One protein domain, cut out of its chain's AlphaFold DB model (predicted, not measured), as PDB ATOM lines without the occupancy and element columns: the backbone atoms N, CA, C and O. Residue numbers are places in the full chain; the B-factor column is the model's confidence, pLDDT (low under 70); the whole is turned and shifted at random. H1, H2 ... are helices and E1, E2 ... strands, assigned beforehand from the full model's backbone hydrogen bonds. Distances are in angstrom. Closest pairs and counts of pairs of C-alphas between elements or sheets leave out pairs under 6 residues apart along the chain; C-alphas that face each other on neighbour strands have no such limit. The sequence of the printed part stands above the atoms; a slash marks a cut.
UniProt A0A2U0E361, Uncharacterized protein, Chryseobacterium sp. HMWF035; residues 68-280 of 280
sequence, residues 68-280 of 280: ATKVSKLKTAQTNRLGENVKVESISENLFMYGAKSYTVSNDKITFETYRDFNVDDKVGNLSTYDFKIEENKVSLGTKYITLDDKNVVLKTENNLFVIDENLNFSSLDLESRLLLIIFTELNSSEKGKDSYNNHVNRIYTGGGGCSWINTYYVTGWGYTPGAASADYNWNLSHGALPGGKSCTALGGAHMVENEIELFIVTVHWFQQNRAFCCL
ATOM      1  N   ALA A  68     126.288 151.142 197.077       40.69
ATOM      2  CA  ALA A  68     126.154 151.003 198.532       40.69
ATOM      3  C   ALA A  68     124.768 150.470 198.957       40.69
ATOM      4  O   ALA A  68     124.650 149.680 199.894       40.69
ATOM      5  N   THR A  69     123.711 150.835 198.222       43.62
ATOM      6  CA  THR A  69     122.324 150.452 198.538       43.62
ATOM      7  C   THR A  69     121.981 149.001 198.148       43.62
ATOM      8  O   THR A  69     121.021 148.435 198.675       43.62
ATOM      9  N   LYS A  70     122.740 148.375 197.235       47.03
ATOM     10  CA  LYS A  70     122.534 146.973 196.819       47.03
ATOM     11  C   LYS A  70     123.321 145.987 197.681       47.03
ATOM     12  O   LYS A  70     122.743 145.001 198.130       47.03
ATOM     13  N   VAL A  71     124.586 146.293 197.978       46.97
ATOM     14  CA  VAL A  71     125.459 145.463 198.834       46.97
ATOM     15  C   VAL A  71     124.944 145.425 200.279       46.97
ATOM     16  O   VAL A  71     124.887 144.362 200.892       46.97
ATOM     17  N   SER A  72     124.420 146.552 200.784       42.97
ATOM     18  CA  SER A  72     123.784 146.642 202.109       42.97
ATOM     19  C   SER A  72     122.599 145.684 202.303       42.97
ATOM     20  O   SER A  72     122.314 145.326 203.442       42.97
ATOM     21  N   LYS A  73     121.905 145.264 201.234       45.91
ATOM     22  CA  LYS A  73     120.644 144.510 201.332       45.91
ATOM     23  C   LYS A  73     120.801 142.990 201.333       45.91
ATOM     24  O   LYS A  73     119.878 142.329 201.799       45.91
ATOM     25  N   LEU A  74     121.924 142.425 200.868       47.66
ATOM     26  CA  LEU A  74     122.169 140.979 201.005       47.66
ATOM     27  C   LEU A  74     122.460 140.621 202.465       47.66
ATOM     28  O   LEU A  74     121.881 139.665 202.974       47.66
ATOM     29  N   LYS A  75     123.233 141.478 203.153       44.56
ATOM     30  CA  LYS A  75     123.371 141.454 204.612       44.56
ATOM     31  C   LYS A  75     121.985 141.509 205.244       44.56
ATOM     32  O   LYS A  75     121.601 140.566 205.900       44.56
ATOM     33  N   THR A  76     121.156 142.499 204.908       45.53
ATOM     34  CA  THR A  76     119.768 142.580 205.404       45.53
ATOM     35  C   THR A  76     118.913 141.343 205.076       45.53
ATOM     36  O   THR A  76     118.094 140.968 205.895       45.53
ATOM     37  N   ALA A  77     119.074 140.662 203.938       47.22
ATOM     38  CA  ALA A  77     118.290 139.465 203.610       47.22
ATOM     39  C   ALA A  77     118.777 138.204 204.348       47.22
ATOM     40  O   ALA A  77     117.954 137.456 204.869       47.22
ATOM     41  N   GLN A  78     120.090 137.984 204.437       54.56
ATOM     42  CA  GLN A  78     120.686 136.826 205.118       54.56
ATOM     43  C   GLN A  78     120.667 137.000 206.644       54.56
ATOM     44  O   GLN A  78     120.327 136.078 207.379       54.56
ATOM     45  N   THR A  79     120.937 138.215 207.117       47.53
ATOM     46  CA  THR A  79     121.029 138.581 208.530       47.53
ATOM     47  C   THR A  79     119.653 138.901 209.142       47.53
ATOM     48  O   THR A  79     119.443 138.592 210.311       47.53
ATOM     49  N   ASN A  80     118.657 139.394 208.379       46.12
ATOM     50  CA  ASN A  80     117.271 139.469 208.889       46.12
ATOM     51  C   ASN A  80     116.530 138.127 208.834       46.12
ATOM     52  O   ASN A  80     115.608 137.940 209.622       46.12
ATOM     53  N   ARG A  81     116.882 137.202 207.922       53.88
ATOM     54  CA  ARG A  81     116.289 135.850 207.915       53.88
ATOM     55  C   ARG A  81     116.764 135.012 209.102       53.88
ATOM     56  O   ARG A  81     115.999 134.186 209.583       53.88
ATOM     57  N   LEU A  82     117.998 135.222 209.565       57.16
ATOM     58  CA  LEU A  82     118.639 134.335 210.538       57.16
ATOM     59  C   LEU A  82     118.987 134.988 211.876       57.16
ATOM     60  O   LEU A  82     119.501 134.279 212.723       57.16
ATOM     61  N   GLY A  83     118.678 136.268 212.113       54.22
ATOM     62  CA  GLY A  83     118.895 136.927 213.410       54.22
ATOM     63  C   GLY A  83     120.325 136.790 213.969       54.22
ATOM     64  O   GLY A  83     121.235 136.284 213.318       54.22
ATOM     65  N   GLU A  84     120.543 137.246 215.202       63.41
ATOM     66  CA  GLU A  84     121.749 136.888 215.960       63.41
ATOM     67  C   GLU A  84     121.447 135.635 216.798       63.41
ATOM     68  O   GLU A  84     120.487 135.622 217.567       63.41
ATOM     69  N   ASN A  85     122.276 134.590 216.668       74.31
ATOM     70  CA  ASN A  85     122.182 133.327 217.417       74.31
ATOM     71  C   ASN A  85     120.903 132.512 217.154       74.31
ATOM     72  O   ASN A  85     120.154 132.196 218.080       74.31
ATOM     73  N   VAL A  86     120.674 132.113 215.902       84.69
ATOM     74  CA  VAL A  86     119.533 131.256 215.539       84.69
ATOM     75  C   VAL A  86     119.963 129.816 215.322       84.69
ATOM     76  O   VAL A  86     120.883 129.528 214.556       84.69
ATOM     77  N   LYS A  87     119.240 128.909 215.980       88.69
ATOM     78  CA  LYS A  87     119.265 127.476 215.698       88.69
ATOM     79  C   LYS A  87     118.204 127.155 214.645       88.69
ATOM     80  O   LYS A  87     117.027 127.442 214.846       88.69
ATOM     81  N   VAL A  88     118.626 126.533 213.554       89.06
ATOM     82  CA  VAL A  88     117.777 126.077 212.452       89.06
ATOM     83  C   VAL A  88     117.645 124.563 212.530       89.06
ATOM     84  O   VAL A  88     118.626 123.841 212.365       89.06
ATOM     85  N   GLU A  89     116.433 124.085 212.808       87.69
ATOM     86  CA  GLU A  89     116.143 122.651 212.969       87.69
ATOM     87  C   GLU A  89     115.545 121.998 211.720       87.69
ATOM     88  O   GLU A  89     115.622 120.777 211.581       87.69
ATOM     89  N   SER A  90     114.968 122.798 210.818       91.50
ATOM     90  CA  SER A  90     114.467 122.341 209.522       91.50
ATOM     91  C   SER A  90     115.503 122.632 208.445       91.50
ATOM     92  O   SER A  90     115.829 123.792 208.213       91.50
ATOM     93  N   ILE A  91     116.018 121.592 207.795       92.00
ATOM     94  CA  ILE A  91     117.099 121.689 206.804       92.00
ATOM     95  C   ILE A  91     116.752 120.909 205.535       92.00
ATOM     96  O   ILE A  91     115.868 120.049 205.554       92.00
ATOM     97  N   SER A  92     117.421 121.210 204.422       89.44
ATOM     98  CA  SER A  92     117.221 120.470 203.170       89.44
ATOM     99  C   SER A  92     117.638 118.999 203.261       89.44
ATOM    100  O   SER A  92     118.523 118.607 204.026       89.44
ATOM    101  N   GLU A  93     117.042 118.173 202.395       84.62
ATOM    102  CA  GLU A  93     117.390 116.753 202.256       84.62
ATOM    103  C   GLU A  93     118.873 116.525 201.941       84.62
ATOM    104  O   GLU A  93     119.480 115.581 202.452       84.62
ATOM    105  N   ASN A  94     119.493 117.440 201.187       88.25
ATOM    106  CA  ASN A  94     120.921 117.377 200.902       88.25
ATOM    107  C   ASN A  94     121.738 117.409 202.197       88.25
ATOM    108  O   ASN A  94     122.614 116.569 202.376       88.25
ATOM    109  N   LEU A  95     121.429 118.292 203.149       91.81
ATOM    110  CA  LEU A  95     122.163 118.350 204.416       91.81
ATOM    111  C   LEU A  95     121.975 117.103 205.285       91.81
ATOM    112  O   LEU A  95     122.922 116.694 205.965       91.81
ATOM    113  N   PHE A  96     120.816 116.439 205.213       88.44
ATOM    114  CA  PHE A  96     120.659 115.128 205.842       88.44
ATOM    115  C   PHE A  96     121.615 114.098 205.237       88.44
ATOM    116  O   PHE A  96     122.226 113.341 205.992       88.44
ATOM    117  N   MET A  97     121.839 114.085 203.919       85.38
ATOM    118  CA  MET A  97     122.826 113.184 203.305       85.38
ATOM    119  C   MET A  97     124.248 113.408 203.831       85.38
ATOM    120  O   MET A  97     124.983 112.440 204.025       85.38
ATOM    121  N   TYR A  98     124.608 114.659 204.127       90.44
ATOM    122  CA  TYR A  98     125.904 115.024 204.707       90.44
ATOM    123  C   TYR A  98     125.961 114.901 206.243       90.44
ATOM    124  O   TYR A  98     126.931 115.329 206.868       90.44
ATOM    125  N   GLY A  99     124.949 114.296 206.870       90.00
ATOM    126  CA  GLY A  99     124.986 113.951 208.291       90.00
ATOM    127  C   GLY A  99     124.555 115.062 209.253       90.00
ATOM    128  O   GLY A  99     124.724 114.901 210.463       90.00
ATOM    129  N   ALA A 100     123.987 116.168 208.761       93.88
ATOM    130  CA  ALA A 100     123.486 117.248 209.612       93.88
ATOM    131  C   ALA A 100     122.105 116.925 210.204       93.88
ATOM    132  O   ALA A 100     121.254 116.330 209.550       93.88
ATOM    133  N   LYS A 101     121.874 117.347 211.448       93.44
ATOM    134  CA  LYS A 101     120.552 117.390 212.093       93.44
ATOM    135  C   LYS A 101     119.967 118.795 212.084       93.44
ATOM    136  O   LYS A 101     118.768 118.968 211.920       93.44
ATOM    137  N   SER A 102     120.826 119.765 212.372       94.62
ATOM    138  CA  SER A 102     120.504 121.172 212.552       94.62
ATOM    139  C   SER A 102     121.780 121.991 212.347       94.62
ATOM    140  O   SER A 102     122.888 121.441 212.331       94.62
ATOM    141  N   TYR A 103     121.645 123.305 212.208       94.12
ATOM    142  CA  TYR A 103     122.785 124.212 212.279       94.12
ATOM    143  C   TYR A 103     122.446 125.446 213.102       94.12
ATOM    144  O   TYR A 103     121.293 125.845 213.220       94.12
ATOM    145  N   THR A 104     123.465 126.043 213.704       92.06
ATOM    146  CA  THR A 104     123.352 127.304 214.433       92.06
ATOM    147  C   THR A 104     124.182 128.359 213.730       92.06
ATOM    148  O   THR A 104     125.322 128.088 213.357       92.06
ATOM    149  N   VAL A 105     123.623 129.557 213.582       88.75
ATOM    150  CA  VAL A 105     124.349 130.740 213.117       88.75
ATOM    151  C   VAL A 105     124.609 131.642 214.316       88.75
ATOM    152  O   VAL A 105     123.671 132.168 214.908       88.75
ATOM    153  N   SER A 106     125.877 131.787 214.699       86.88
ATOM    154  CA  SER A 106     126.311 132.580 215.853       86.88
ATOM    155  C   SER A 106     127.615 133.291 215.529       86.88
ATOM    156  O   SER A 106     128.549 132.640 215.066       86.88
ATOM    157  N   ASN A 107     127.690 134.602 215.784       83.31
ATOM    158  CA  ASN A 107     128.889 135.421 215.562       83.31
ATOM    159  C   ASN A 107     129.540 135.153 214.193       83.31
ATOM    160  O   ASN A 107     130.710 134.777 214.130       83.31
ATOM    161  N   ASP A 108     128.759 135.265 213.114       85.38
ATOM    162  CA  ASP A 108     129.233 135.061 211.737       85.38
ATOM    163  C   ASP A 108     129.768 133.647 211.437       85.38
ATOM    164  O   ASP A 108     130.406 133.410 210.414       85.38
ATOM    165  N   LYS A 109     129.481 132.664 212.298       89.69
ATOM    166  CA  LYS A 109     129.885 131.266 212.134       89.69
ATOM    167  C   LYS A 109     128.675 130.347 212.034       89.69
ATOM    168  O   LYS A 109     127.720 130.472 212.800       89.69
ATOM    169  N   ILE A 110     128.754 129.374 211.127       91.94
ATOM    170  CA  ILE A 110     127.787 128.277 211.034       91.94
ATOM    171  C   ILE A 110     128.381 127.065 211.736       91.94
ATOM    172  O   ILE A 110     129.450 126.580 211.372       91.94
ATOM    173  N   THR A 111     127.679 126.568 212.748       93.38
ATOM    174  CA  THR A 111     128.056 125.347 213.462       93.38
ATOM    175  C   THR A 111     126.992 124.290 213.235       93.38
ATOM    176  O   THR A 111     125.820 124.521 213.528       93.38
ATOM    177  N   PHE A 112     127.392 123.130 212.724       95.44
ATOM    178  CA  PHE A 112     126.480 122.020 212.467       95.44
ATOM    179  C   PHE A 112     126.380 121.101 213.681       95.44
ATOM    180  O   PHE A 112     127.393 120.661 214.222       95.44
ATOM    181  N   GLU A 113     125.152 120.751 214.064       96.06
ATOM    182  CA  GLU A 113     124.909 119.569 214.883       96.06
ATOM    183  C   GLU A 113     124.767 118.374 213.940       96.06
ATOM    184  O   GLU A 113     123.849 118.329 213.120       96.06
ATOM    185  N   THR A 114     125.661 117.397 214.047       93.94
ATOM    186  CA  THR A 114     125.667 116.215 213.177       93.94
ATOM    187  C   THR A 114     125.239 114.958 213.924       93.94
ATOM    188  O   THR A 114     125.453 114.831 215.128       93.94
ATOM    189  N   TYR A 115     124.652 113.998 213.213       88.94
ATOM    190  CA  TYR A 115     124.349 112.662 213.745       88.94
ATOM    191  C   TYR A 115     125.306 111.580 213.229       88.94
ATOM    192  O   TYR A 115     125.269 110.463 213.739       88.94
ATOM    193  N   ARG A 116     126.140 111.901 212.229       86.88
ATOM    194  CA  ARG A 116     127.128 110.993 211.635       86.88
ATOM    195  C   ARG A 116     128.199 111.727 210.841       86.88
ATOM    196  O   ARG A 116     128.028 112.898 210.499       86.88
ATOM    197  N   ASP A 117     129.214 110.966 210.456       89.75
ATOM    198  CA  ASP A 117     130.099 111.299 209.347       89.75
ATOM    199  C   ASP A 117     129.397 110.986 208.016       89.75
ATOM    200  O   ASP A 117     128.632 110.021 207.901       89.75
ATOM    201  N   PHE A 118     129.648 111.798 206.996       88.81
ATOM    202  CA  PHE A 118     129.195 111.525 205.641       88.81
ATOM    203  C   PHE A 118     130.204 110.652 204.901       88.81
ATOM    204  O   PHE A 118     131.408 110.714 205.149       88.81
ATOM    205  N   ASN A 119     129.697 109.870 203.950       87.00
ATOM    206  CA  ASN A 119     130.503 109.145 202.983       87.00
ATOM    207  C   ASN A 119     129.884 109.341 201.592       87.00
ATOM    208  O   ASN A 119     128.854 108.739 201.287       87.00
ATOM    209  N   VAL A 120     130.445 110.261 200.808       86.44
ATOM    210  CA  VAL A 120     129.901 110.730 199.522       86.44
ATOM    211  C   VAL A 120     131.039 110.793 198.521       86.44
ATOM    212  O   VAL A 120     132.075 111.363 198.852       86.44
ATOM    213  N   ASP A 121     130.882 110.280 197.299       84.25
ATOM    214  CA  ASP A 121     131.893 110.619 196.285       84.25
ATOM    215  C   ASP A 121     133.242 109.911 196.447       84.25
ATOM    216  O   ASP A 121     134.164 110.332 195.770       84.25
ATOM    217  N   ASP A 122     133.370 108.905 197.327       77.56
ATOM    218  CA  ASP A 122     134.610 108.321 197.890       77.56
ATOM    219  C   ASP A 122     135.232 109.092 199.072       77.56
ATOM    220  O   ASP A 122     136.235 108.665 199.655       77.56
ATOM    221  N   LYS A 123     134.618 110.212 199.461       84.25
ATOM    222  CA  LYS A 123     135.098 111.097 200.519       84.25
ATOM    223  C   LYS A 123     134.371 110.839 201.826       84.25
ATOM    224  O   LYS A 123     133.149 110.723 201.860       84.25
ATOM    225  N   VAL A 124     135.133 110.857 202.917       88.19
ATOM    226  CA  VAL A 124     134.618 110.773 204.288       88.19
ATOM    227  C   VAL A 124     134.899 112.079 205.018       88.19
ATOM    228  O   VAL A 124     135.987 112.640 204.889       88.19
ATOM    229  N   GLY A 125     133.936 112.557 205.798       91.19
ATOM    230  CA  GLY A 125     134.121 113.732 206.642       91.19
ATOM    231  C   GLY A 125     132.935 113.981 207.561       91.19
ATOM    232  O   GLY A 125     131.953 113.248 207.543       91.19
ATOM    233  N   ASN A 126     133.013 115.040 208.360       94.12
ATOM    234  CA  ASN A 126     131.945 115.419 209.277       94.12
ATOM    235  C   ASN A 126     131.668 116.917 209.164       94.12
ATOM    236  O   ASN A 126     132.579 117.719 209.368       94.12
ATOM    237  N   LEU A 127     130.422 117.309 208.874       95.06
ATOM    238  CA  LEU A 127     130.055 118.721 208.701       95.06
ATOM    239  C   LEU A 127     130.405 119.606 209.910       95.06
ATOM    240  O   LEU A 127     130.744 120.768 209.718       95.06
ATOM    241  N   SER A 128     130.387 119.069 211.135       95.75
ATOM    242  CA  SER A 128     130.740 119.823 212.348       95.75
ATOM    243  C   SER A 128     132.224 120.206 212.430       95.75
ATOM    244  O   SER A 128     132.586 121.095 213.197       95.75
ATOM    245  N   THR A 129     133.085 119.562 211.632       95.38
ATOM    246  CA  THR A 129     134.529 119.847 211.590       95.38
ATOM    247  C   THR A 129     134.894 120.977 210.629       95.38
ATOM    248  O   THR A 129     136.009 121.493 210.687       95.38
ATOM    249  N   TYR A 130     133.961 121.391 209.767       95.00
ATOM    250  CA  TYR A 130     134.167 122.477 208.816       95.00
ATOM    251  C   TYR A 130     133.848 123.830 209.465       95.00
ATOM    252  O   TYR A 130     132.799 124.013 210.082       95.00
ATOM    253  N   ASP A 131     134.753 124.798 209.310       92.81
ATOM    254  CA  ASP A 131     134.614 126.148 209.869       92.81
ATOM    255  C   ASP A 131     133.993 127.097 208.840       92.81
ATOM    256  O   ASP A 131     134.684 127.895 208.201       92.81
ATOM    257  N   PHE A 132     132.681 126.972 208.637       94.25
ATOM    258  CA  PHE A 132     131.946 127.855 207.738       94.25
ATOM    259  C   PHE A 132     131.721 129.227 208.372       94.25
ATOM    260  O   PHE A 132     131.219 129.330 209.496       94.25
ATOM    261  N   LYS A 133     132.024 130.284 207.618       91.62
ATOM    262  CA  LYS A 133     131.833 131.674 208.050       91.62
ATOM    263  C   LYS A 133     130.931 132.437 207.098       91.62
ATOM    264  O   LYS A 133     131.041 132.267 205.883       91.62
ATOM    265  N   ILE A 134     130.078 133.285 207.657       86.62
ATOM    266  CA  ILE A 134     129.190 134.200 206.947       86.62
ATOM    267  C   ILE A 134     129.692 135.616 207.210       86.62
ATOM    268  O   ILE A 134     129.561 136.121 208.312       86.62
ATOM    269  N   GLU A 135     130.232 136.274 206.194       81.62
ATOM    270  CA  GLU A 135     130.698 137.658 206.283       81.62
ATOM    271  C   GLU A 135     129.958 138.489 205.237       81.62
ATOM    272  O   GLU A 135     130.157 138.298 204.044       81.62
ATOM    273  N   GLU A 136     129.105 139.418 205.671       73.81
ATOM    274  CA  GLU A 136     128.352 140.334 204.799       73.81
ATOM    275  C   GLU A 136     127.543 139.652 203.678       73.81
ATOM    276  O   GLU A 136     126.369 139.351 203.868       73.81
ATOM    277  N   ASN A 137     128.146 139.466 202.503       71.69
ATOM    278  CA  ASN A 137     127.576 138.862 201.298       71.69
ATOM    279  C   ASN A 137     128.329 137.588 200.870       71.69
ATOM    280  O   ASN A 137     128.288 137.201 199.697       71.69
ATOM    281  N   LYS A 138     129.081 136.986 201.791       84.38
ATOM    282  CA  LYS A 138     130.030 135.914 201.521       84.38
ATOM    283  C   LYS A 138     129.837 134.759 202.495       84.38
ATOM    284  O   LYS A 138     129.793 134.954 203.703       84.38
ATOM    285  N   VAL A 139     129.806 133.541 201.961       90.19
ATOM    286  CA  VAL A 139     129.933 132.301 202.737       90.19
ATOM    287  C   VAL A 139     131.288 131.695 202.412       90.19
ATOM    288  O   VAL A 139     131.636 131.562 201.240       90.19
ATOM    289  N   SER A 140     132.077 131.357 203.423       93.69
ATOM    290  CA  SER A 140     133.453 130.894 203.238       93.69
ATOM    291  C   SER A 140     133.783 129.655 204.044       93.69
ATOM    292  O   SER A 140     133.170 129.384 205.073       93.69
ATOM    293  N   LEU A 141     134.756 128.910 203.528       94.81
ATOM    294  CA  LEU A 141     135.352 127.735 204.138       94.81
ATOM    295  C   LEU A 141     136.850 127.771 203.818       94.81
ATOM    296  O   LEU A 141     137.256 127.577 202.670       94.81
ATOM    297  N   GLY A 142     137.669 128.083 204.824       91.69
ATOM    298  CA  GLY A 142     139.102 128.305 204.626       91.69
ATOM    299  C   GLY A 142     139.375 129.437 203.628       91.69
ATOM    300  O   GLY A 142     138.918 130.565 203.809       91.69
ATOM    301  N   THR A 143     140.124 129.141 202.566       92.25
ATOM    302  CA  THR A 143     140.462 130.088 201.486       92.25
ATOM    303  C   THR A 143     139.383 130.183 200.401       92.25
ATOM    304  O   THR A 143     139.418 131.101 199.577       92.25
ATOM    305  N   LYS A 144     138.403 129.268 200.400       95.56
ATOM    306  CA  LYS A 144     137.315 129.207 199.419       95.56
ATOM    307  C   LYS A 144     136.120 130.016 199.888       95.56
ATOM    308  O   LYS A 144     135.815 130.065 201.081       95.56
ATOM    309  N   TYR A 145     135.408 130.631 198.951       93.75
ATOM    310  CA  TYR A 145     134.187 131.348 199.287       93.75
ATOM    311  C   TYR A 145     133.233 131.531 198.123       93.75
ATOM    312  O   TYR A 145     133.646 131.620 196.970       93.75
ATOM    313  N   ILE A 146     131.956 131.663 198.455       90.69
ATOM    314  CA  ILE A 146     130.907 132.106 197.547       90.69
ATOM    315  C   ILE A 146     130.529 133.527 197.925       90.69
ATOM    316  O   ILE A 146     130.284 133.807 199.095       90.69
ATOM    317  N   THR A 147     130.496 134.423 196.945       86.25
ATOM    318  CA  THR A 147     130.042 135.806 197.115       86.25
ATOM    319  C   THR A 147     129.104 136.202 195.986       86.25
ATOM    320  O   THR A 147     129.062 135.553 194.939       86.25
ATOM    321  N   LEU A 148     128.354 137.276 196.200       75.56
ATOM    322  CA  LEU A 148     127.529 137.891 195.175       75.56
ATOM    323  C   LEU A 148     128.243 139.120 194.604       75.56
ATOM    324  O   LEU A 148     128.485 140.082 195.333       75.56
ATOM    325  N   ASP A 149     128.542 139.081 193.308       72.12
ATOM    326  CA  ASP A 149     129.192 140.153 192.552       72.12
ATOM    327  C   ASP A 149     128.228 140.695 191.488       72.12
ATOM    328  O   ASP A 149     127.962 139.995 190.513       72.12
ATOM    329  N   ASP A 150     127.680 141.900 191.708       60.53
ATOM    330  CA  ASP A 150     126.752 142.718 190.894       60.53
ATOM    331  C   ASP A 150     125.493 142.054 190.287       60.53
ATOM    332  O   ASP A 150     124.402 142.637 190.336       60.53
ATOM    333  N   LYS A 151     125.614 140.860 189.698       66.88
ATOM    334  CA  LYS A 151     124.560 139.994 189.130       66.88
ATOM    335  C   LYS A 151     124.883 138.495 189.186       66.88
ATOM    336  O   LYS A 151     124.028 137.689 188.832       66.88
ATOM    337  N   ASN A 152     126.093 138.134 189.587       75.44
ATOM    338  CA  ASN A 152     126.617 136.784 189.531       75.44
ATOM    339  C   ASN A 152     126.816 136.250 190.944       75.44
ATOM    340  O   ASN A 152     127.272 136.963 191.838       75.44
ATOM    341  N   VAL A 153     126.531 134.967 191.128       82.62
ATOM    342  CA  VAL A 153     127.062 134.225 192.269       82.62
ATOM    343  C   VAL A 153     128.409 133.684 191.833       82.62
ATOM    344  O   VAL A 153     128.514 133.048 190.787       82.62
ATOM    345  N   VAL A 154     129.449 133.975 192.600       89.31
ATOM    346  CA  VAL A 154     130.823 133.627 192.251       89.31
ATOM    347  C   VAL A 154     131.399 132.750 193.343       89.31
ATOM    348  O   VAL A 154     131.476 133.165 194.498       89.31
ATOM    349  N   LEU A 155     131.843 131.555 192.968       91.25
ATOM    350  CA  LEU A 155     132.670 130.694 193.800       91.25
ATOM    351  C   LEU A 155     134.139 130.975 193.488       91.25
ATOM    352  O   LEU A 155     134.629 130.684 192.399       91.25
ATOM    353  N   LYS A 156     134.867 131.505 194.466       92.25
ATOM    354  CA  LYS A 156     136.316 131.647 194.396       92.25
ATOM    355  C   LYS A 156     136.995 130.532 195.180       92.25
ATOM    356  O   LYS A 156     136.647 130.242 196.323       92.25
ATOM    357  N   THR A 157     137.998 129.943 194.551       91.00
ATOM    358  CA  THR A 157     138.955 129.003 195.143       91.00
ATOM    359  C   THR A 157     140.352 129.624 195.100       91.00
ATOM    360  O   THR A 157     140.519 130.727 194.580       91.00
ATOM    361  N   GLU A 158     141.370 128.935 195.618       86.88
ATOM    362  CA  GLU A 158     142.750 129.450 195.596       86.88
ATOM    363  C   GLU A 158     143.242 129.776 194.181       86.88
ATOM    364  O   GLU A 158     143.890 130.799 193.975       86.88
ATOM    365  N   ASN A 159     142.878 128.940 193.205       86.00
ATOM    366  CA  ASN A 159     143.422 129.013 191.848       86.00
ATOM    367  C   ASN A 159     142.399 129.441 190.793       86.00
ATOM    368  O   ASN A 159     142.786 129.849 189.703       86.00
ATOM    369  N   ASN A 160     141.104 129.344 191.096       88.62
ATOM    370  CA  ASN A 160     140.043 129.518 190.109       88.62
ATOM    371  C   ASN A 160     138.919 130.405 190.634       88.62
ATOM    372  O   ASN A 160     138.584 130.385 191.822       88.62
ATOM    373  N   LEU A 161     138.296 131.126 189.709       89.06
ATOM    374  CA  LEU A 161     137.068 131.871 189.925       89.06
ATOM    375  C   LEU A 161     135.995 131.282 189.013       89.06
ATOM    376  O   LEU A 161     136.154 131.257 187.795       89.06
ATOM    377  N   PHE A 162     134.923 130.795 189.620       88.56
ATOM    378  CA  PHE A 162     133.804 130.163 188.946       88.56
ATOM    379  C   PHE A 162     132.578 131.054 189.069       88.56
ATOM    380  O   PHE A 162     132.176 131.414 190.175       88.56
ATOM    381  N   VAL A 163     131.960 131.383 187.942       87.00
ATOM    382  CA  VAL A 163     130.617 131.962 187.937       87.00
ATOM    383  C   VAL A 163     129.626 130.808 188.064       87.00
ATOM    384  O   VAL A 163     129.720 129.829 187.327       87.00
ATOM    385  N   ILE A 164     128.717 130.886 189.035       83.94
ATOM    386  CA  ILE A 164     127.640 129.912 189.220       83.94
ATOM    387  C   ILE A 164     126.529 130.260 188.225       83.94
ATOM    388  O   ILE A 164     125.559 130.944 188.548       83.94
ATOM    389  N   ASP A 165     126.712 129.798 186.996       81.50
ATOM    390  CA  ASP A 165     125.755 129.879 185.897       81.50
ATOM    391  C   ASP A 165     125.650 128.523 185.193       81.50
ATOM    392  O   ASP A 165     126.390 127.598 185.512       81.50
ATOM    393  N   GLU A 166     124.754 128.406 184.216       77.88
ATOM    394  CA  GLU A 166     124.482 127.164 183.479       77.88
ATOM    395  C   GLU A 166     125.710 126.467 182.852       77.88
ATOM    396  O   GLU A 166     125.630 125.286 182.509       77.88
ATOM    397  N   ASN A 167     126.846 127.161 182.722       80.31
ATOM    398  CA  ASN A 167     128.096 126.641 182.166       80.31
ATOM    399  C   ASN A 167     129.061 126.095 183.228       80.31
ATOM    400  O   ASN A 167     130.108 125.545 182.875       80.31
ATOM    401  N   LEU A 168     128.756 126.244 184.521       83.19
ATOM    402  CA  LEU A 168     129.583 125.695 185.587       83.19
ATOM    403  C   LEU A 168     129.638 124.169 185.484       83.19
ATOM    404  O   LEU A 168     128.635 123.463 185.594       83.19
ATOM    405  N   ASN A 169     130.852 123.645 185.346       83.25
ATOM    406  CA  ASN A 169     131.080 122.212 185.381       83.25
ATOM    407  C   ASN A 169     131.197 121.714 186.833       83.25
ATOM    408  O   ASN A 169     132.283 121.745 187.416       83.25
ATOM    409  N   PHE A 170     130.103 121.198 187.398       79.81
ATOM    410  CA  PHE A 170     130.077 120.655 188.763       79.81
ATOM    411  C   PHE A 170     131.078 119.519 189.009       79.81
ATOM    412  O   PHE A 170     131.634 119.422 190.106       79.81
ATOM    413  N   SER A 171     131.377 118.705 187.990       77.12
ATOM    414  CA  SER A 171     132.355 117.614 188.112       77.12
ATOM    415  C   SER A 171     133.770 118.121 188.432       77.12
ATOM    416  O   SER A 171     134.556 117.401 189.038       77.12
ATOM    417  N   SER A 172     134.081 119.382 188.094       81.69
ATOM    418  CA  SER A 172     135.379 120.012 188.379       81.69
ATOM    419  C   SER A 172     135.512 120.564 189.802       81.69
ATOM    420  O   SER A 172     136.614 120.923 190.218       81.69
ATOM    421  N   LEU A 173     134.408 120.645 190.550       87.25
ATOM    422  CA  LEU A 173     134.409 121.160 191.913       87.25
ATOM    423  C   LEU A 173     134.826 120.073 192.897       87.25
ATOM    424  O   LEU A 173     134.265 118.974 192.890       87.25
ATOM    425  N   ASP A 174     135.757 120.415 193.787       89.19
ATOM    426  CA  ASP A 174     136.085 119.569 194.927       89.19
ATOM    427  C   ASP A 174     134.963 119.554 195.978       89.19
ATOM    428  O   ASP A 174     134.000 120.326 195.921       89.19
ATOM    429  N   LEU A 175     135.080 118.643 196.946       88.31
ATOM    430  CA  LEU A 175     134.075 118.453 197.990       88.31
ATOM    431  C   LEU A 175     133.784 119.747 198.760       88.31
ATOM    432  O   LEU A 175     132.624 120.065 198.985       88.31
ATOM    433  N   GLU A 176     134.809 120.499 199.152       92.75
ATOM    434  CA  GLU A 176     134.634 121.729 199.934       92.75
ATOM    435  C   GLU A 176     133.900 122.809 199.132       92.75
ATOM    436  O   GLU A 176     133.034 123.498 199.668       92.75
ATOM    437  N   SER A 177     134.199 122.930 197.837       92.81
ATOM    438  CA  SER A 177     133.475 123.807 196.916       92.81
ATOM    439  C   SER A 177     132.014 123.392 196.745       92.81
ATOM    440  O   SER A 177     131.135 124.256 196.745       92.81
ATOM    441  N   ARG A 178     131.733 122.087 196.644       89.62
ATOM    442  CA  ARG A 178     130.358 121.566 196.600       89.62
ATOM    443  C   ARG A 178     129.626 121.843 197.911       89.62
ATOM    444  O   ARG A 178     128.529 122.386 197.877       89.62
ATOM    445  N   LEU A 179     130.248 121.556 199.056       92.62
ATOM    446  CA  LEU A 179     129.695 121.841 200.382       92.62
ATOM    447  C   LEU A 179     129.370 123.327 200.545       92.62
ATOM    448  O   LEU A 179     128.264 123.659 200.961       92.62
ATOM    449  N   LEU A 180     130.283 124.220 200.154       93.19
ATOM    450  CA  LEU A 180     130.034 125.662 200.148       93.19
ATOM    451  C   LEU A 180     128.787 126.026 199.342       93.19
ATOM    452  O   LEU A 180     127.988 126.835 199.810       93.19
ATOM    453  N   LEU A 181     128.595 125.424 198.167       90.44
ATOM    454  CA  LEU A 181     127.419 125.680 197.339       90.44
ATOM    455  C   LEU A 181     126.127 125.154 197.974       90.44
ATOM    456  O   LEU A 181     125.107 125.839 197.896       90.44
ATOM    457  N   ILE A 182     126.160 123.997 198.643       90.50
ATOM    458  CA  ILE A 182     125.013 123.484 199.414       90.50
ATOM    459  C   ILE A 182     124.669 124.448 200.535       90.50
ATOM    460  O   ILE A 182     123.515 124.838 200.653       90.50
ATOM    461  N   ILE A 183     125.657 124.855 201.337       91.75
ATOM    462  CA  ILE A 183     125.425 125.757 202.469       91.75
ATOM    463  C   ILE A 183     124.902 127.099 201.965       91.75
ATOM    464  O   ILE A 183     123.928 127.627 202.492       91.75
ATOM    465  N   PHE A 184     125.499 127.640 200.907       88.88
ATOM    466  CA  PHE A 184     125.014 128.867 200.297       88.88
ATOM    467  C   PHE A 184     123.572 128.713 199.794       88.88
ATOM    468  O   PHE A 184     122.748 129.588 200.042       88.88
ATOM    469  N   THR A 185     123.237 127.596 199.148       86.75
ATOM    470  CA  THR A 185     121.864 127.310 198.712       86.75
ATOM    471  C   THR A 185     120.916 127.201 199.905       86.75
ATOM    472  O   THR A 185     119.884 127.854 199.903       86.75
ATOM    473  N   GLU A 186     121.277 126.465 200.957       88.06
ATOM    474  CA  GLU A 186     120.471 126.286 202.174       88.06
ATOM    475  C   GLU A 186     120.091 127.619 202.835       88.06
ATOM    476  O   GLU A 186     118.963 127.794 203.300       88.06
ATOM    477  N   LEU A 187     121.034 128.562 202.882       85.12
ATOM    478  CA  LEU A 187     120.830 129.875 203.495       85.12
ATOM    479  C   LEU A 187     119.945 130.797 202.644       85.12
ATOM    480  O   LEU A 187     119.343 131.732 203.175       85.12
ATOM    481  N   ASN A 188     119.885 130.567 201.329       80.62
ATOM    482  CA  ASN A 188     119.162 131.428 200.389       80.62
ATOM    483  C   ASN A 188     117.865 130.794 199.852       80.62
ATOM    484  O   ASN A 188     117.022 131.523 199.328       80.62
ATOM    485  N   SER A 189     117.666 129.487 200.022       77.25
ATOM    486  CA  SER A 189     116.453 128.781 199.613       77.25
ATOM    487  C   SER A 189     115.252 129.156 200.483       77.25
ATOM    488  O   SER A 189     115.379 129.653 201.608       77.25
ATOM    489  N   SER A 190     114.052 128.944 199.945       72.94
ATOM    490  CA  SER A 190     112.823 129.027 200.730       72.94
ATOM    491  C   SER A 190     112.709 127.840 201.703       72.94
ATOM    492  O   SER A 190     113.393 126.829 201.566       72.94
ATOM    493  N   GLU A 191     111.805 127.923 202.685       74.12
ATOM    494  CA  GLU A 191     111.494 126.803 203.603       74.12
ATOM    495  C   GLU A 191     110.888 125.578 202.882       74.12
ATOM    496  O   GLU A 191     110.706 124.507 203.462       74.12
ATOM    497  N   LYS A 192     110.549 125.716 201.597       74.12
ATOM    498  CA  LYS A 192     109.978 124.645 200.790       74.12
ATOM    499  C   LYS A 192     111.017 123.537 200.592       74.12
ATOM    500  O   LYS A 192     112.084 123.766 200.040       74.12
ATOM    501  N   GLY A 193     110.673 122.316 201.000       75.31
ATOM    502  CA  GLY A 193     111.561 121.153 200.878       75.31
ATOM    503  C   GLY A 193     112.540 120.979 202.042       75.31
ATOM    504  O   GLY A 193     113.311 120.019 202.035       75.31
ATOM    505  N   LYS A 194     112.489 121.854 203.056       87.62
ATOM    506  CA  LYS A 194     113.167 121.637 204.335       87.62
ATOM    507  C   LYS A 194     112.317 120.773 205.250       87.62
ATOM    508  O   LYS A 194     111.087 120.790 205.189       87.62
ATOM    509  N   ASP A 195     112.978 120.022 206.116       89.31
ATOM    510  CA  ASP A 195     112.307 119.189 207.102       89.31
ATOM    511  C   ASP A 195     113.138 119.050 208.374       89.31
ATOM    512  O   ASP A 195     114.348 119.263 208.359       89.31
ATOM    513  N   SER A 196     112.489 118.692 209.480       91.94
ATOM    514  CA  SER A 196     113.186 118.436 210.737       91.94
ATOM    515  C   SER A 196     113.841 117.059 210.740       91.94
ATOM    516  O   SER A 196     113.318 116.101 210.166       91.94
ATOM    517  N   TYR A 197     114.949 116.929 211.473       88.94
ATOM    518  CA  TYR A 197     115.630 115.645 211.650       88.94
ATOM    519  C   TYR A 197     114.680 114.537 212.120       88.94
ATOM    520  O   TYR A 197     114.659 113.453 211.542       88.94
ATOM    521  N   ASN A 198     113.844 114.812 213.124       87.56
ATOM    522  CA  ASN A 198     112.924 113.816 213.675       87.56
ATOM    523  C   ASN A 198     111.882 113.359 212.643       87.56
ATOM    524  O   ASN A 198     111.583 112.169 212.559       87.56
ATOM    525  N   ASN A 199     111.350 114.276 211.834       87.12
ATOM    526  CA  ASN A 199     110.411 113.925 210.769       87.12
ATOM    527  C   ASN A 199     111.086 113.112 209.661       87.12
ATOM    528  O   ASN A 199     110.529 112.101 209.224       87.12
ATOM    529  N   HIS A 200     112.281 113.527 209.236       82.62
ATOM    530  CA  HIS A 200     113.075 112.835 208.225       82.62
ATOM    531  C   HIS A 200     113.375 111.396 208.663       82.62
ATOM    532  O   HIS A 200     113.062 110.442 207.950       82.62
ATOM    533  N   VAL A 201     113.862 111.240 209.895       79.31
ATOM    534  CA  VAL A 201     114.070 109.958 210.575       79.31
ATOM    535  C   VAL A 201     112.784 109.136 210.576       79.31
ATOM    536  O   VAL A 201     112.778 108.020 210.071       79.31
ATOM    537  N   ASN A 202     111.662 109.668 211.059       79.56
ATOM    538  CA  ASN A 202     110.416 108.900 211.158       79.56
ATOM    539  C   ASN A 202     109.907 108.377 209.801       79.56
ATOM    540  O   ASN A 202     109.390 107.256 209.730       79.56
ATOM    541  N   ARG A 203     110.086 109.137 208.711       74.81
ATOM    542  CA  ARG A 203     109.739 108.671 207.355       74.81
ATOM    543  C   ARG A 203     110.613 107.515 206.883       74.81
ATOM    544  O   ARG A 203     110.128 106.643 206.174       74.81
ATOM    545  N   ILE A 204     111.883 107.507 207.271       67.31
ATOM    546  CA  ILE A 204     112.840 106.482 206.844       67.31
ATOM    547  C   ILE A 204     112.745 105.241 207.749       67.31
ATOM    548  O   ILE A 204     112.785 104.113 207.260       67.31
ATOM    549  N   TYR A 205     112.547 105.415 209.060       59.72
ATOM    550  CA  TYR A 205     112.493 104.324 210.047       59.72
ATOM    551  C   TYR A 205     111.228 103.463 209.973       59.72
ATOM    552  O   TYR A 205     111.266 102.287 210.338       59.72
ATOM    553  N   THR A 206     110.111 104.003 209.486       55.53
ATOM    554  CA  THR A 206     108.856 103.241 209.338       55.53
ATOM    555  C   THR A 206     108.919 102.167 208.238       55.53
ATOM    556  O   THR A 206     108.027 101.324 208.167       55.53
ATOM    557  N   GLY A 207     109.994 102.127 207.438       52.38
ATOM    558  CA  GLY A 207     110.206 101.170 206.345       52.38
ATOM    559  C   GLY A 207     110.704  99.769 206.730       52.38
ATOM    560  O   GLY A 207     110.874  98.953 205.833       52.38
ATOM    561  N   GLY A 208     110.923  99.470 208.019       43.34
ATOM    562  CA  GLY A 208     111.131  98.106 208.525       43.34
ATOM    563  C   GLY A 208     112.363  97.362 207.980       43.34
ATOM    564  O   GLY A 208     112.294  96.671 206.974       43.34
ATOM    565  N   GLY A 209     113.468  97.397 208.728       47.19
ATOM    566  CA  GLY A 209     114.488  96.342 208.669       47.19
ATOM    567  C   GLY A 209     115.376  96.329 207.423       47.19
ATOM    568  O   GLY A 209     115.455  95.331 206.717       47.19
ATOM    569  N   GLY A 210     116.121  97.401 207.190       52.88
ATOM    570  CA  GLY A 210     117.225  97.376 206.243       52.88
ATOM    571  C   GLY A 210     118.141  98.542 206.526       52.88
ATOM    572  O   GLY A 210     117.705  99.674 206.400       52.88
ATOM    573  N   CYS A 211     119.387  98.242 206.896       56.34
ATOM    574  CA  CYS A 211     120.512  99.161 206.801       56.34
ATOM    575  C   CYS A 211     120.363 100.506 207.562       56.34
ATOM    576  O   CYS A 211     119.653 101.408 207.132       56.34
ATOM    577  N   SER A 212     121.070 100.683 208.688       55.97
ATOM    578  CA  SER A 212     121.098 101.991 209.361       55.97
ATOM    579  C   SER A 212     121.713 103.029 208.418       55.97
ATOM    580  O   SER A 212     122.920 103.018 208.186       55.97
ATOM    581  N   TRP A 213     120.881 103.930 207.894       58.59
ATOM    582  CA  TRP A 213     121.258 105.059 207.029       58.59
ATOM    583  C   TRP A 213     122.360 105.934 207.646       58.59
ATOM    584  O   TRP A 213     123.065 106.642 206.932       58.59
ATOM    585  N   ILE A 214     122.570 105.813 208.964       55.50
ATOM    586  CA  ILE A 214     123.661 106.426 209.724       55.50
ATOM    587  C   ILE A 214     125.049 106.015 209.176       55.50
ATOM    588  O   ILE A 214     125.997 106.782 209.277       55.50
ATOM    589  N   ASN A 215     125.149 104.868 208.496       64.06
ATOM    590  CA  ASN A 215     126.385 104.323 207.928       64.06
ATOM    591  C   ASN A 215     126.292 104.077 206.412       64.06
ATOM    592  O   ASN A 215     126.925 103.165 205.879       64.06
ATOM    593  N   THR A 216     125.478 104.852 205.701       77.00
ATOM    594  CA  THR A 216     125.264 104.651 204.263       77.00
ATOM    595  C   THR A 216     126.183 105.516 203.415       77.00
ATOM    596  O   THR A 216     126.334 106.714 203.672       77.00
ATOM    597  N   TYR A 217     126.760 104.896 202.386       82.75
ATOM    598  CA  TYR A 217     127.507 105.576 201.336       82.75
ATOM    599  C   TYR A 217     126.538 106.199 200.332       82.75
ATOM    600  O   TYR A 217     125.532 105.586 199.986       82.75
ATOM    601  N   TYR A 218     126.834 107.386 199.820       85.62
ATOM    602  CA  TYR A 218     126.024 108.027 198.791       85.62
ATOM    603  C   TYR A 218     126.843 108.257 197.526       85.62
ATOM    604  O   TYR A 218     127.989 108.696 197.579       85.62
ATOM    605  N   VAL A 219     126.213 107.991 196.384       88.06
ATOM    606  CA  VAL A 219     126.655 108.532 195.096       88.06
ATOM    607  C   VAL A 219     125.738 109.694 194.755       88.06
ATOM    608  O   VAL A 219     124.510 109.565 194.839       88.06
ATOM    609  N   THR A 220     126.332 110.811 194.364       89.69
ATOM    610  CA  THR A 220     125.641 112.020 193.945       89.69
ATOM    611  C   THR A 220     126.055 112.431 192.534       89.69
ATOM    612  O   THR A 220     127.118 112.061 192.045       89.69
ATOM    613  N   GLY A 221     125.195 113.170 191.847       90.56
ATOM    614  CA  GLY A 221     125.467 113.787 190.557       90.56
ATOM    615  C   GLY A 221     124.753 115.118 190.428       90.56
ATOM    616  O   GLY A 221     123.665 115.289 190.973       90.56
ATOM    617  N   TRP A 222     125.381 116.065 189.747       91.31
ATOM    618  CA  TRP A 222     125.005 117.475 189.780       91.31
ATOM    619  C   TRP A 222     124.844 118.049 188.373       91.31
ATOM    620  O   TRP A 222     125.586 117.699 187.457       91.31
ATOM    621  N   GLY A 223     123.890 118.960 188.180       90.12
ATOM    622  CA  GLY A 223     123.737 119.646 186.896       90.12
ATOM    623  C   GLY A 223     122.603 120.663 186.852       90.12
ATOM    624  O   GLY A 223     121.660 120.587 187.625       90.12
ATOM    625  N   TYR A 224     122.650 121.596 185.899       88.25
ATOM    626  CA  TYR A 224     121.587 122.600 185.692       88.25
ATOM    627  C   TYR A 224     120.311 122.041 185.057       88.25
ATOM    628  O   TYR A 224     119.291 122.718 184.984       88.25
ATOM    629  N   THR A 225     120.347 120.786 184.607       90.19
ATOM    630  CA  THR A 225     119.165 120.054 184.154       90.19
ATOM    631  C   THR A 225     119.125 118.689 184.834       90.19
ATOM    632  O   THR A 225     120.189 118.151 185.164       90.19
ATOM    633  N   PRO A 226     117.939 118.066 184.974       91.81
ATOM    634  CA  PRO A 226     117.836 116.705 185.491       91.81
ATOM    635  C   PRO A 226     118.708 115.716 184.704       91.81
ATOM    636  O   PRO A 226     119.370 114.871 185.294       91.81
ATOM    637  N   GLY A 227     118.771 115.861 183.374       92.12
ATOM    638  CA  GLY A 227     119.592 115.003 182.515       92.12
ATOM    639  C   GLY A 227     121.095 115.165 182.750       92.12
ATOM    640  O   GLY A 227     121.814 114.170 182.771       92.12
ATOM    641  N   ALA A 228     121.567 116.395 182.976       90.12
ATOM    642  CA  ALA A 228     122.963 116.649 183.326       90.12
ATOM    643  C   ALA A 228     123.315 116.059 184.702       90.12
ATOM    644  O   ALA A 228     124.325 115.370 184.818       90.12
ATOM    645  N   ALA A 229     122.443 116.232 185.703       91.88
ATOM    646  CA  ALA A 229     122.624 115.628 187.023       91.88
ATOM    647  C   ALA A 229     122.643 114.092 186.960       91.88
ATOM    648  O   ALA A 229     123.487 113.457 187.591       91.88
ATOM    649  N   SER A 230     121.776 113.479 186.144       92.50
ATOM    650  CA  SER A 230     121.805 112.033 185.890       92.50
ATOM    651  C   SER A 230     123.084 111.577 185.186       92.50
ATOM    652  O   SER A 230     123.600 110.504 185.499       92.50
ATOM    653  N   ALA A 231     123.590 112.352 184.224       89.69
ATOM    654  CA  ALA A 231     124.826 112.031 183.516       89.69
ATOM    655  C   ALA A 231     126.034 112.064 184.462       89.69
ATOM    656  O   ALA A 231     126.798 111.100 184.492       89.69
ATOM    657  N   ASP A 232     126.153 113.113 185.280       89.25
ATOM    658  CA  ASP A 232     127.194 113.235 186.305       89.25
ATOM    659  C   ASP A 232     127.069 112.130 187.367       89.25
ATOM    660  O   ASP A 232     128.048 111.471 187.700       89.25
ATOM    661  N   TYR A 233     125.848 111.811 187.808       90.44
ATOM    662  CA  TYR A 233     125.597 110.705 188.740       90.44
ATOM    663  C   TYR A 233     126.071 109.364 188.168       90.44
ATOM    664  O   TYR A 233     126.722 108.587 188.859       90.44
ATOM    665  N   ASN A 234     125.763 109.074 186.900       88.31
ATOM    666  CA  ASN A 234     126.187 107.829 186.256       88.31
ATOM    667  C   ASN A 234     127.704 107.790 186.033       88.31
ATOM    668  O   ASN A 234     128.315 106.721 186.133       88.31
ATOM    669  N   TRP A 235     128.317 108.943 185.755       86.38
ATOM    670  CA  TRP A 235     129.765 109.080 185.701       86.38
ATOM    671  C   TRP A 235     130.396 108.757 187.061       86.38
ATOM    672  O   TRP A 235     131.259 107.878 187.122       86.38
ATOM    673  N   ASN A 236     129.906 109.374 188.140       83.56
ATOM    674  CA  ASN A 236     130.368 109.147 189.513       83.56
ATOM    675  C   ASN A 236     130.097 107.710 189.973       83.56
ATOM    676  O   ASN A 236     130.939 107.117 190.633       83.56
ATOM    677  N   LEU A 237     128.991 107.088 189.561       82.94
ATOM    678  CA  LEU A 237     128.714 105.674 189.835       82.94
ATOM    679  C   LEU A 237     129.719 104.735 189.149       82.94
ATOM    680  O   LEU A 237     130.046 103.679 189.684       82.94
ATOM    681  N   SER A 238     130.188 105.107 187.957       79.12
ATOM    682  CA  SER A 238     131.124 104.294 187.172       79.12
ATOM    683  C   SER A 238     132.583 104.485 187.603       79.12
ATOM    684  O   SER A 238     133.385 103.570 187.435       79.12
ATOM    685  N   HIS A 239     132.928 105.657 188.150       73.88
ATOM    686  CA  HIS A 239     134.308 106.039 188.491       73.88
ATOM    687  C   HIS A 239     134.575 106.156 189.999       73.88
ATOM    688  O   HIS A 239     135.726 106.080 190.420       73.88
ATOM    689  N   GLY A 240     133.536 106.308 190.817       63.97
ATOM    690  CA  GLY A 240     133.597 106.293 192.273       63.97
ATOM    691  C   GLY A 240     133.467 104.863 192.772       63.97
ATOM    692  O   GLY A 240     132.367 104.316 192.865       63.97
ATOM    693  N   ALA A 241     134.596 104.223 193.070       53.66
ATOM    694  CA  ALA A 241     134.575 102.902 193.676       53.66
ATOM    695  C   ALA A 241     133.888 102.992 195.046       53.66
ATOM    696  O   ALA A 241     134.373 103.675 195.948       53.66
ATOM    697  N   LEU A 242     132.779 102.266 195.216       64.06
ATOM    698  CA  LEU A 242     132.198 102.017 196.535       64.06
ATOM    699  C   LEU A 242     133.333 101.537 197.462       64.06
ATOM    700  O   LEU A 242     134.117 100.673 197.040       64.06
ATOM    701  N   PRO A 243     133.493 102.117 198.667       54.31
ATOM    702  CA  PRO A 243     134.715 101.994 199.451       54.31
ATOM    703  C   PRO A 243     135.186 100.538 199.570       54.31
ATOM    704  O   PRO A 243     134.465  99.657 200.043       54.31
ATOM    705  N   GLY A 244     136.414 100.284 199.107       53.81
ATOM    706  CA  GLY A 244     137.061  98.972 199.168       53.81
ATOM    707  C   GLY A 244     136.710  97.988 198.045       53.81
ATOM    708  O   GLY A 244     136.971  96.799 198.211       53.81
ATOM    709  N   GLY A 245     136.116  98.435 196.930       52.78
ATOM    710  CA  GLY A 245     135.830  97.569 195.774       52.78
ATOM    711  C   GLY A 245     134.812  96.462 196.071       52.78
ATOM    712  O   GLY A 245     134.748  95.461 195.359       52.78
ATOM    713  N   LYS A 246     134.039  96.610 197.152       54.47
ATOM    714  CA  LYS A 246     133.027  95.636 197.558       54.47
ATOM    715  C   LYS A 246     131.768  95.818 196.714       54.47
ATOM    716  O   LYS A 246     131.354  96.943 196.443       54.47
ATOM    717  N   SER A 247     131.143  94.700 196.342       57.88
ATOM    718  CA  SER A 247     129.825  94.655 195.704       57.88
ATOM    719  C   SER A 247     128.786  95.300 196.618       57.88
ATOM    720  O   SER A 247     128.233  94.649 197.503       57.88
ATOM    721  N   CYS A 248     128.561  96.594 196.433       69.06
ATOM    722  CA  CYS A 248     127.630  97.360 197.234       69.06
ATOM    723  C   CYS A 248     126.295  97.482 196.509       69.06
ATOM    724  O   CYS A 248     126.206  98.029 195.410       69.06
ATOM    725  N   THR A 249     125.246  96.948 197.132       74.00
ATOM    726  CA  THR A 249     123.895  97.018 196.582       74.00
ATOM    727  C   THR A 249     123.308  98.392 196.853       74.00
ATOM    728  O   THR A 249     123.419  98.941 197.955       74.00
ATOM    729  N   ALA A 250     122.671  98.943 195.831       77.12
ATOM    730  CA  ALA A 250     121.965 100.197 195.952       77.12
ATOM    731  C   ALA A 250     120.737 100.044 196.859       77.12
ATOM    732  O   ALA A 250     119.970  99.087 196.732       77.12
ATOM    733  N   LEU A 251     120.546 101.004 197.757       77.56
ATOM    734  CA  LEU A 251     119.430 101.042 198.689       77.56
ATOM    735  C   LEU A 251     118.350 101.959 198.113       77.56
ATOM    736  O   LEU A 251     118.570 103.153 197.918       77.56
ATOM    737  N   GLY A 252     117.186 101.387 197.799       76.31
ATOM    738  CA  GLY A 252     116.077 102.130 197.198       76.31
ATOM    739  C   GLY A 252     116.371 102.665 195.789       76.31
ATOM    740  O   GLY A 252     117.298 102.220 195.100       76.31
ATOM    741  N   GLY A 253     115.531 103.596 195.333       78.44
ATOM    742  CA  GLY A 253     115.680 104.288 194.049       78.44
ATOM    743  C   GLY A 253     116.619 105.492 194.135       78.44
ATOM    744  O   GLY A 253     116.846 106.036 195.214       78.44
ATOM    745  N   ALA A 254     117.161 105.919 192.991       85.88
ATOM    746  CA  ALA A 254     117.775 107.240 192.908       85.88
ATOM    747  C   ALA A 254     116.683 108.312 193.044       85.88
ATOM    748  O   ALA A 254     115.596 108.154 192.485       85.88
ATOM    749  N   HIS A 255     116.979 109.385 193.768       87.62
ATOM    750  CA  HIS A 255     116.092 110.531 193.941       87.62
ATOM    751  C   HIS A 255     116.737 111.777 193.339       87.62
ATOM    752  O   HIS A 255     117.957 111.925 193.370       87.62
ATOM    753  N   MET A 256     115.913 112.644 192.757       90.25
ATOM    754  CA  MET A 256     116.335 113.920 192.189       90.25
ATOM    755  C   MET A 256     115.828 115.033 193.098       90.25
ATOM    756  O   MET A 256     114.626 115.118 193.346       90.25
ATOM    757  N   VAL A 257     116.738 115.876 193.568       87.56
ATOM    758  CA  VAL A 257     116.441 117.070 194.355       87.56
ATOM    759  C   VAL A 257     116.680 118.280 193.466       87.56
ATOM    760  O   VAL A 257     117.758 118.432 192.892       87.56
ATOM    761  N   GLU A 258     115.669 119.129 193.330       88.94
ATOM    762  CA  GLU A 258     115.832 120.455 192.743       88.94
ATOM    763  C   GLU A 258     116.245 121.429 193.844       88.94
ATOM    764  O   GLU A 258     115.616 121.508 194.897       88.94
ATOM    765  N   ASN A 259     117.319 122.156 193.585       86.12
ATOM    766  CA  ASN A 259     117.857 123.187 194.443       86.12
ATOM    767  C   ASN A 259     117.629 124.544 193.794       86.12
ATOM    768  O   ASN A 259     117.874 124.725 192.600       86.12
ATOM    769  N   GLU A 260     117.212 125.504 194.607       82.94
ATOM    770  CA  GLU A 260     116.880 126.848 194.160       82.94
ATOM    771  C   GLU A 260     117.635 127.872 195.004       82.94
ATOM    772  O   GLU A 260     117.603 127.839 196.237       82.94
ATOM    773  N   ILE A 261     118.312 128.792 194.323       76.56
ATOM    774  CA  ILE A 261     118.906 129.982 194.920       76.56
ATOM    775  C   ILE A 261     118.073 131.168 194.442       76.56
ATOM    776  O   ILE A 261     118.207 131.610 193.299       76.56
ATOM    777  N   GLU A 262     117.218 131.686 195.320       69.81
ATOM    778  CA  GLU A 262     116.463 132.911 195.063       69.81
ATOM    779  C   GLU A 262     117.346 134.133 195.344       69.81
ATOM    780  O   GLU A 262     117.659 134.456 196.492       69.81
ATOM    781  N   LEU A 263     117.731 134.852 194.292       66.25
ATOM    782  CA  LEU A 263     118.348 136.172 194.396       66.25
ATOM    783  C   LEU A 263     117.349 137.214 193.899       66.25
ATOM    784  O   LEU A 263     116.533 136.954 193.021       66.25
ATOM    785  N   PHE A 264     117.452 138.441 194.414       60.72
ATOM    786  CA  PHE A 264     116.483 139.523 194.183       60.72
ATOM    787  C   PHE A 264     116.049 139.739 192.714       60.72
ATOM    788  O   PHE A 264     114.929 140.178 192.470       60.72
ATOM    789  N   ILE A 265     116.920 139.456 191.739       60.31
ATOM    790  CA  ILE A 265     116.631 139.589 190.297       60.31
ATOM    791  C   ILE A 265     116.856 138.306 189.486       60.31
ATOM    792  O   ILE A 265     116.572 138.302 188.290       60.31
ATOM    793  N   VAL A 266     117.404 137.252 190.093       65.00
ATOM    794  CA  VAL A 266     117.786 136.018 189.397       65.00
ATOM    795  C   VAL A 266     117.470 134.842 190.302       65.00
ATOM    796  O   VAL A 266     117.920 134.803 191.440       65.00
ATOM    797  N   THR A 267     116.760 133.861 189.771       75.44
ATOM    798  CA  THR A 267     116.640 132.553 190.406       75.44
ATOM    799  C   THR A 267     117.552 131.587 189.671       75.44
ATOM    800  O   THR A 267     117.464 131.463 188.447       75.44
ATOM    801  N   VAL A 268     118.448 130.927 190.402       77.88
ATOM    802  CA  VAL A 268     119.306 129.872 189.851       77.88
ATOM    803  C   VAL A 268     118.775 128.528 190.321       77.88
ATOM    804  O   VAL A 268     118.664 128.296 191.523       77.88
ATOM    805  N   HIS A 269     118.493 127.642 189.369       85.75
ATOM    806  CA  HIS A 269     118.085 126.267 189.635       85.75
ATOM    807  C   HIS A 269     119.229 125.320 189.303       85.75
ATOM    808  O   HIS A 269     119.873 125.458 188.263       85.75
ATOM    809  N   TRP A 270     119.459 124.333 190.157       87.44
ATOM    810  CA  TRP A 270     120.344 123.215 189.857       87.44
ATOM    811  C   TRP A 270     119.786 121.933 190.469       87.44
ATOM    812  O   TRP A 270     119.006 121.955 191.413       87.44
ATOM    813  N   PHE A 271     120.153 120.795 189.906       90.94
ATOM    814  CA  PHE A 271     119.610 119.492 190.253       90.94
ATOM    815  C   PHE A 271     120.706 118.618 190.841       90.94
ATOM    816  O   PHE A 271     121.842 118.618 190.360       90.94
ATOM    817  N   GLN A 272     120.338 117.858 191.866       91.19
ATOM    818  CA  GLN A 272     121.181 116.862 192.499       91.19
ATOM    819  C   GLN A 272     120.488 115.504 192.427       91.19
ATOM    820  O   GLN A 272     119.419 115.315 193.005       91.19
ATOM    821  N   GLN A 273     121.084 114.547 191.723       91.25
ATOM    822  CA  GLN A 273     120.645 113.161 191.758       91.25
ATOM    823  C   GLN A 273     121.450 112.402 192.799       91.25
ATOM    824  O   GLN A 273     122.673 112.414 192.779       91.25
ATOM    825  N   ASN A 274     120.761 111.691 193.676       88.38
ATOM    826  CA  ASN A 274     121.353 111.059 194.836       88.38
ATOM    827  C   ASN A 274     120.874 109.616 194.952       88.38
ATOM    828  O   ASN A 274     119.706 109.302 194.700       88.38
ATOM    829  N   ARG A 275     121.761 108.718 195.376       86.56
ATOM    830  CA  ARG A 275     121.368 107.361 195.755       86.56
ATOM    831  C   ARG A 275     122.254 106.823 196.864       86.56
ATOM    832  O   ARG A 275     123.474 106.939 196.817       86.56
ATOM    833  N   ALA A 276     121.598 106.210 197.837       83.31
ATOM    834  CA  ALA A 276     122.215 105.472 198.920       83.31
ATOM    835  C   ALA A 276     122.730 104.104 198.438       83.31
ATOM    836  O   ALA A 276     122.060 103.398 197.682       83.31
ATOM    837  N   PHE A 277     123.893 103.696 198.927       78.69
ATOM    838  CA  PHE A 277     124.523 102.403 198.698       78.69
ATOM    839  C   PHE A 277     125.088 101.870 200.010       78.69
ATOM    840  O   PHE A 277     125.752 102.603 200.740       78.69
ATOM    841  N   CYS A 278     124.901 100.571 200.251       73.19
ATOM    842  CA  CYS A 278     125.474  99.853 201.391       73.19
ATOM    843  C   CYS A 278     125.152 100.406 202.795       73.19
ATOM    844  O   CYS A 278     124.693 101.530 202.994       73.19
ATOM    845  N   CYS A 279     125.447  99.577 203.794       68.94
ATOM    846  CA  CYS A 279     125.766 100.054 205.135       68.94
ATOM    847  C   CYS A 279     127.154  99.592 205.501       68.94
ATOM    848  O   CYS A 279     127.531  98.465 205.172       68.94
ATOM    849  N   LEU A 280     127.884 100.479 206.160       57.47
ATOM    850  CA  LEU A 280     129.131 100.172 206.838       57.47
ATOM    851  C   LEU A 280     128.849  99.524 208.195       57.47
ATOM    852  O   LEU A 280     127.970 100.037 208.935       57.47
TER     853      LEU A 280
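AT A GLANCE: This is residues 68 to 280 of the 280 residues of an uncharacterized protein of Chryseobacterium sp. HMWF035 (UniProt A0A2U0E361). One helix, H3, forms the core between two strongly twisted antiparallel sheets: a curled sheet of eight strands on one side and a long three-stranded sheet on the other, whose opposite face H5 covers. H1 lies at one far end; H4 follows the small pair E2 and E12. The printed part has 213 residues, mixed helices and strands, with five named helices and fifteen named strands in the order H1 E1 E2 H2 E3 to E11 H3 E12 H4 E13 H5 E14 E15. It is compact, with a radius of gyration of the C-alphas of 17.1 A, and spans 56 by 35 by 28 A.

HOW THE PARTS SIT: H1, residues 68 to 82, is on the large sheet at a height of 9.2 A. That sheet runs E1, residues 86 to 88, E3, 100 to 106, E4, 109 to 114, E7, 132 to 135, E8, 138 to 141, E9, 144 to 149, E10, 152 to 156, and E11, 161 to 163. N 104 and O 111 of E3 and E4 are within hydrogen-bond range at 2.8 A. E7 to E11 form a meander, each strand the antiparallel neighbour of the one before; N 140 and O 133 are 2.8 A apart. E2, residues 90 to 92, pairs with E12, residues 194 to 196, N 91 and O 195 at 2.9 A. H2, residues 93 to 97, is only just over E3, with 3 C-alphas. E5, residues 118 to 120, and E6, residues 123 to 125, form a hairpin, N 118 and O 125 at 2.8 A. H3, residues 175 to 188, is over E8 and E9; the closest C-alphas to E8 are Phe 184 and Val 139, 6.5 A. H4, residues 197 to 205, only grazes the large sheet. E13, residues 217 to 223, H5, residues 226 to 239, and E14, residues 250 to 263, form a split strand-helix-strand unit, two strands running the same way with E15, residues 266 to 277, between them; its crossover is right-handed. N 221 and O 273 are 2.8 A apart, as are N 257 and O 272. H3 and H5 lie on opposite faces of this sheet. Every O i to N i+4 pair is within range in H2, H3, H4 and H5; in H1, 8 of 11.

IN THESE COORDINATES: H1 begins at C-alpha 68 (126.154, 151.003, 198.532) and is 21.9 A long. H3 and H5 are 19.9 A each. E14, 36.2 A, bends by 65 degrees at residue 253; E15, 35.5 A, ends at C-alpha 277 (124.523, 102.403, 198.698).

THE WHOLE: The farthest C-alphas, Ala 68 and Gly 209, are 56.8 A apart. The printed part has no cut. The links E11 to H3 and H4 to E13 are long. Mean pLDDT is 79.7; 47 residues are under 70, among them 68 to 84 and 204 to 215.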